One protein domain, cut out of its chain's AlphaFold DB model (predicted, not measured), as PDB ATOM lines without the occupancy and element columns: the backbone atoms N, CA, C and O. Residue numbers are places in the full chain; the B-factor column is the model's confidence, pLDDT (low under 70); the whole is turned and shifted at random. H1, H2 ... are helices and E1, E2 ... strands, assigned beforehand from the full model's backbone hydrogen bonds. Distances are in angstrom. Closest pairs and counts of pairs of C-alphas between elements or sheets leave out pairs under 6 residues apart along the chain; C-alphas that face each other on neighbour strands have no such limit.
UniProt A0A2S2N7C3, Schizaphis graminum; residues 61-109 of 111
ATOM      1  N   LEU A  61     117.419  75.453  72.140       90.06
ATOM      2  CA  LEU A  61     117.143  75.915  73.502       90.06
ATOM      3  C   LEU A  61     117.755  77.299  73.720       90.06
ATOM      4  O   LEU A  61     118.978  77.402  73.694       90.06
ATOM      5  N   ASP A  62     116.952  78.321  74.006       90.00
ATOM      6  CA  ASP A  62     117.442  79.691  74.233       90.00
ATOM      7  C   ASP A  62     116.759  80.347  75.435       90.00
ATOM      8  O   ASP A  62     115.577  80.115  75.679       90.00
ATOM      9  N   ILE A  63     117.479  81.197  76.170       91.06
ATOM     10  CA  ILE A  63     116.896  82.013  77.244       91.06
ATOM     11  C   ILE A  63     116.322  83.295  76.638       91.06
ATOM     12  O   ILE A  63     116.949  83.918  75.782       91.06
ATOM     13  N   ALA A  64     115.130  83.707  77.075       90.62
ATOM     14  CA  ALA A  64     114.456  84.872  76.502       90.62
ATOM     15  C   ALA A  64     115.184  86.202  76.786       90.62
ATOM     16  O   ALA A  64     114.985  87.180  76.062       90.62
ATOM     17  N   SER A  65     116.008  86.265  77.838       90.31
ATOM     18  CA  SER A  65     116.926  87.377  78.097       90.31
ATOM     19  C   SER A  65     118.078  86.978  79.019       90.31
ATOM     20  O   SER A  65     117.865  86.362  80.062       90.31
ATOM     21  N   ASP A  66     119.291  87.406  78.678       88.38
ATOM     22  CA  ASP A  66     120.466  87.264  79.543       88.38
ATOM     23  C   ASP A  66     120.590  88.378  80.591       88.38
ATOM     24  O   ASP A  66     121.457  88.301  81.454       88.38
ATOM     25  N   ASP A  67     119.718  89.391  80.541       90.44
ATOM     26  CA  ASP A  67     119.693  90.491  81.502       90.44
ATOM     27  C   ASP A  67     119.015  90.044  82.813       90.44
ATOM     28  O   ASP A  67     117.796  89.820  82.829       90.44
ATOM     29  N   PRO A  68     119.763  89.946  83.929       84.56
ATOM     30  CA  PRO A  68     119.219  89.496  85.204       84.56
ATOM     31  C   PRO A  68     118.235  90.499  85.825       84.56
ATOM     32  O   PRO A  68     117.450  90.119  86.694       84.56
ATOM     33  N   SER A  69     118.228  91.766  85.384       89.88
ATOM     34  CA  SER A  69     117.247  92.757  85.840       89.88
ATOM     35  C   SER A  69     115.841  92.469  85.294       89.88
ATOM     36  O   SER A  69     114.836  92.807  85.929       89.88
ATOM     37  N   ASN A  70     115.739  91.759  84.163       90.00
ATOM     38  CA  ASN A  70     114.468  91.319  83.604       90.00
ATOM     39  C   ASN A  70     114.036  89.980  84.211       90.00
ATOM     40  O   ASN A  70     114.100  88.926  83.576       90.00
ATOM     41  N   LEU A  71     113.543  90.042  85.449       83.69
ATOM     42  CA  LEU A  71     113.167  88.874  86.250       83.69
ATOM     43  C   LEU A  71     112.276  87.869  85.501       83.69
ATOM     44  O   LEU A  71     112.438  86.664  85.669       83.69
ATOM     45  N   VAL A  72     111.334  88.340  84.680       87.94
ATOM     46  CA  VAL A  72     110.420  87.452  83.948       87.94
ATOM     47  C   VAL A  72     111.140  86.764  82.792       87.94
ATOM     48  O   VAL A  72     111.140  85.538  82.725       87.94
ATOM     49  N   LYS A  73     111.775  87.524  81.890       89.62
ATOM     50  CA  LYS A  73     112.392  86.947  80.685       89.62
ATOM     51  C   LYS A  73     113.626  86.107  81.003       89.62
ATOM     52  O   LYS A  73     113.876  85.121  80.319       89.62
ATOM     53  N   HIS A  74     114.357  86.444  82.060       89.44
ATOM     54  CA  HIS A  74     115.537  85.691  82.473       89.44
ATOM     55  C   HIS A  74     115.207  84.260  82.932       89.44
ATOM     56  O   HIS A  74     116.030  83.356  82.828       89.44
ATOM     57  N   ARG A  75     113.970  84.010  83.377       88.25
ATOM     58  CA  ARG A  75     113.514  82.687  83.835       88.25
ATOM     59  C   ARG A  75     112.756  81.883  82.778       88.25
ATOM     60  O   ARG A  75     112.160  80.863  83.110       88.25
ATOM     61  N   ILE A  76     112.742  82.332  81.524       91.75
ATOM     62  CA  ILE A  76     112.039  81.646  80.436       91.75
ATOM     63  C   ILE A  76     113.064  81.041  79.484       91.75
ATOM     64  O   ILE A  76     113.831  81.763  78.846       91.75
ATOM     65  N   MET A  77     113.025  79.714  79.353       91.19
ATOM     66  CA  MET A  77     113.719  78.988  78.295       91.19
ATOM     67  C   MET A  77     112.734  78.635  77.179       91.19
ATOM     68  O   MET A  77     111.723  77.971  77.398       91.19
ATOM     69  N   HIS A  78     113.048  79.058  75.962       91.38
ATOM     70  CA  HIS A  78     112.363  78.625  74.759       91.38
ATOM     71  C   HIS A  78     112.933  77.291  74.295       91.38
ATOM     72  O   HIS A  78     114.106  77.206  73.942       91.38
ATOM     73  N   CYS A  79     112.075  76.277  74.241       89.38
ATOM     74  CA  CYS A  79     112.358  74.996  73.613       89.38
ATOM     75  C   CYS A  79     111.686  74.962  72.237       89.38
ATOM     76  O   CYS A  79     110.460  75.025  72.132       89.38
ATOM     77  N   ARG A  80     112.485  74.946  71.167       88.94
ATOM     78  CA  ARG A  80     112.019  75.025  69.776       88.94
ATOM     79  C   ARG A  80     112.580  73.855  68.975       88.94
ATOM     80  O   ARG A  80     113.662  73.366  69.274       88.94
ATOM     81  N   SER A  81     111.880  73.458  67.911       83.81
ATOM     82  CA  SER A  81     112.342  72.418  66.975       83.81
ATOM     83  C   SER A  81     112.627  71.065  67.635       83.81
ATOM     84  O   SER A  81     113.722  70.522  67.525       83.81
ATOM     85  N   ALA A  82     111.641  70.500  68.334       75.12
ATOM     86  CA  ALA A  82     111.818  69.173  68.908       75.12
ATOM     87  C   ALA A  82     112.181  68.150  67.790       75.12
ATOM     88  O   ALA A  82     111.521  68.119  66.737       75.12
ATOM     89  N   PRO A  83     113.262  67.361  67.960       69.44
ATOM     90  CA  PRO A  83     113.759  66.452  66.931       69.44
ATOM     91  C   PRO A  83     112.815  65.261  66.785       69.44
ATOM     92  O   PRO A  83     112.219  64.825  67.764       69.44
ATOM     93  N   SER A  84     112.652  64.725  65.576       64.56
ATOM     94  CA  SER A  84     111.807  63.543  65.364       64.56
ATOM     95  C   SER A  84     112.592  62.265  65.699       64.56
ATOM     96  O   SER A  84     113.668  62.103  65.127       64.56
ATOM     97  N   PRO A  85     112.072  61.348  66.545       66.00
ATOM     98  CA  PRO A  85     110.764  61.364  67.203       66.00
ATOM     99  C   PRO A  85     110.846  61.969  68.618       66.00
ATOM    100  O   PRO A  85     111.414  61.383  69.537       66.00
ATOM    101  N   SER A  86     110.224  63.133  68.833       70.50
ATOM    102  CA  SER A  86     110.350  63.856  70.114       70.50
ATOM    103  C   SER A  86     109.660  63.126  71.259       70.50
ATOM    104  O   SER A  86     110.098  63.214  72.400       70.50
ATOM    105  N   ALA A  87     108.588  62.392  70.950       77.44
ATOM    106  CA  ALA A  87     107.859  61.600  71.931       77.44
ATOM    107  C   ALA A  87     108.746  60.495  72.524       77.44
ATOM    108  O   ALA A  87     108.814  60.349  73.743       77.44
ATOM    109  N   THR A  88     109.474  59.762  71.674       83.88
ATOM    110  CA  THR A  88     110.348  58.664  72.113       83.88
ATOM    111  C   THR A  88     111.630  59.164  72.772       83.88
ATOM    112  O   THR A  88     112.173  58.477  73.625       83.88
ATOM    113  N   SER A  89     112.093  60.366  72.417       84.75
ATOM    114  CA  SER A  89     113.306  60.978  72.980       84.75
ATOM    115  C   SER A  89     113.017  62.014  74.072       84.75
ATOM    116  O   SER A  89     113.878  62.828  74.394       84.75
ATOM    117  N   SER A  90     111.812  62.011  74.646       88.44
ATOM    118  CA  SER A  90     111.370  63.034  75.603       88.44
ATOM    119  C   SER A  90     112.193  63.061  76.895       88.44
ATOM    120  O   SER A  90     112.501  64.148  77.380       88.44
ATOM    121  N   LEU A  91     112.603  61.897  77.412       91.25
ATOM    122  CA  LEU A  91     113.430  61.797  78.621       91.25
ATOM    123  C   LEU A  91     114.851  62.367  78.408       91.25
ATOM    124  O   LEU A  91     115.194  63.305  79.126       91.25
ATOM    125  N   PRO A  92     115.628  61.943  77.386       89.69
ATOM    126  CA  PRO A  92     116.916  62.575  77.079       89.69
ATOM    127  C   PRO A  92     116.815  64.076  76.775       89.69
ATOM    128  O   PRO A  92     117.684  64.851  77.157       89.69
ATOM    129  N   ILE A  93     115.748  64.519  76.097       89.06
ATOM    130  CA  ILE A  93     115.517  65.954  75.861       89.06
ATOM    131  C   ILE A  93     115.326  66.692  77.195       89.06
ATOM    132  O   ILE A  93     115.836  67.800  77.355       89.06
ATOM    133  N   GLY A  94     114.613  66.082  78.145       91.62
ATOM    134  CA  GLY A  94     114.453  66.605  79.499       91.62
ATOM    135  C   GLY A  94     115.790  66.773  80.218       91.62
ATOM    136  O   GLY A  94     116.050  67.852  80.746       91.62
ATOM    137  N   GLU A  95     116.656  65.758  80.170       92.12
ATOM    138  CA  GLU A  95     118.012  65.817  80.740       92.12
ATOM    139  C   GLU A  95     118.820  66.977  80.143       92.12
ATOM    140  O   GLU A  95     119.311  67.829  80.877       92.12
ATOM    141  N   VAL A  96     118.840  67.112  78.811       91.31
ATOM    142  CA  VAL A  96     119.543  68.214  78.125       91.31
ATOM    143  C   VAL A  96     119.013  69.592  78.541       91.31
ATOM    144  O   VAL A  96     119.784  70.547  78.672       91.31
ATOM    145  N   ILE A  97     117.698  69.730  78.742       92.00
ATOM    146  CA  ILE A  97     117.092  70.984  79.213       92.00
ATOM    147  C   ILE A  97     117.564  71.304  80.637       92.00
ATOM    148  O   ILE A  97     117.953  72.445  80.903       92.00
ATOM    149  N   VAL A  98     117.547  70.316  81.534       93.00
ATOM    150  CA  VAL A  98     117.976  70.467  82.930       93.00
ATOM    151  C   VAL A  98     119.460  70.823  83.005       93.00
ATOM    152  O   VAL A  98     119.811  71.822  83.635       93.00
ATOM    153  N   ASP A  99     120.316  70.107  82.281       92.56
ATOM    154  CA  ASP A  99     121.759  70.368  82.234       92.56
ATOM    155  C   ASP A  99     122.062  71.789  81.750       92.56
ATOM    156  O   ASP A  99     122.904  72.503  82.312       92.56
ATOM    157  N   LYS A 100     121.330  72.252  80.728       90.62
ATOM    158  CA  LYS A 100     121.469  73.621  80.220       90.62
ATOM    159  C   LYS A 100     121.025  74.659  81.250       90.62
ATOM    160  O   LYS A 100     121.657  75.712  81.359       90.62
ATOM    161  N   MET A 101     119.974  74.369  82.019       90.62
ATOM    162  CA  MET A 101     119.513  75.232  83.108       90.62
ATOM    163  C   MET A 101     120.517  75.293  84.257       90.62
ATOM    164  O   MET A 101     120.814  76.393  84.715       90.62
ATOM    165  N   PHE A 102     121.094  74.171  84.683       92.38
ATOM    166  CA  PHE A 102     122.112  74.156  85.738       92.38
ATOM    167  C   PHE A 102     123.414  74.826  85.313       92.38
ATOM    168  O   PHE A 102     124.004  75.565  86.097       92.38
ATOM    169  N   THR A 103     123.820  74.666  84.053       89.94
ATOM    170  CA  THR A 103     124.976  75.391  83.506       89.94
ATOM    171  C   THR A 103     124.754  76.905  83.540       89.94
ATOM    172  O   THR A 103     125.654  77.666  83.889       89.94
ATOM    173  N   LYS A 104     123.546  77.362  83.185       86.81
ATOM    174  CA  LYS A 104     123.184  78.787  83.182       86.81
ATOM    175  C   LYS A 104     122.998  79.346  84.597       86.81
ATOM    176  O   LYS A 104     123.393  80.478  84.865       86.81
ATOM    177  N   TYR A 105     122.403  78.553  85.483       88.56
ATOM    178  CA  TYR A 105     122.020  78.919  86.843       88.56
ATOM    179  C   TYR A 105     122.567  77.904  87.853       88.56
ATOM    180  O   TYR A 105     121.803  77.105  88.400       88.56
ATOM    181  N   PRO A 106     123.874  77.956  88.171       88.06
ATOM    182  CA  PRO A 106     124.513  76.954  89.027       88.06
ATOM    183  C   PRO A 106     123.904  76.841  90.429       88.06
ATOM    184  O   PRO A 106     123.961  75.787  91.052       88.06
ATOM    185  N   HIS A 107     123.277  77.914  90.922       86.56
ATOM    186  CA  HIS A 107     122.599  77.932  92.219       86.56
ATOM    187  C   HIS A 107     121.374  77.003  92.287       86.56
ATOM    188  O   HIS A 107     120.959  76.653  93.387       86.56
ATOM    189  N   LEU A 108     120.806  76.597  91.145       84.69
ATOM    190  CA  LEU A 108     119.686  75.651  91.086       84.69
ATOM    191  C   LEU A 108     120.123  74.190  91.275       84.69
ATOM    192  O   LEU A 108     119.284  73.359  91.588       84.69
ATOM    193  N   ASN A 109     121.412  73.875  91.109       82.00
ATOM    194  CA  ASN A 109     121.940  72.506  91.188       82.00
ATOM    195  C   ASN A 109     122.156  72.006  92.635       82.00
ATOM    196  O   ASN A 109     122.579  70.878  92.849       82.00
TER     197      ASN A 109
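AT A GLANCE: This is residues 61 to 109 of the 111 residues of a protein of Schizaphis graminum (UniProt A0A2S2N7C3). The chain folds back as a loose, flat U: one arm holds a small two-stranded sheet, E1 and E2, with the short helix H1 beyond one end, and the other arm is the long helix H2. Residues 84 to 89 stick out at the turn, and H3 makes a corner at the end of H2. The 49 printed residues run E1, H1, E2, H2, H3, with E1 and E2 antiparallel; the class is mixed, the radius of gyration of the C-alphas 12.2 A, the spans 37 by 22 by 11 A.

IN THESE COORDINATES: E1, residues 61 to 63, begins at C-alpha 61 (117.143, 75.915, 73.502). H1 is residues 71 to 74, E2 77 to 80, H2 90 to 104, 21.1 A long, and H3 106 to 109, ending at C-alpha 109 (121.940, 72.506, 91.188).

HOW THE PARTS SIT: E1 and E2 are antiparallel at 149 degrees, with N 78 and O 62 within hydrogen-bond range, 2.8 A. The closest C-alphas of E1 and H2, Leu 61 and Ile 97, are 7.5 A apart. H2 and E2 are near each other, with 5 pairs of C-alphas within 10 A. H2, with residues 101 to 102 alone, and H3 only just touch, only at the corner, with 3 pairs of C-alphas within 8 A; the closest, Phe 102 and Asn 109, are 5.7 A apart. H1 and H2 are apart. In H2 every O i to N i+4 pair is within hydrogen-bond range; H1 and H3 are too short for such a pair, with 0 of 1 and 1 of 1 O i to N i+3 pairs within range.

THE WHOLE: The C-alphas farthest apart, Ser 69 and Thr 88, are 37.4 A apart. The printed part has no cut and no long link. Residues 83 to 85 have pLDDT under 70.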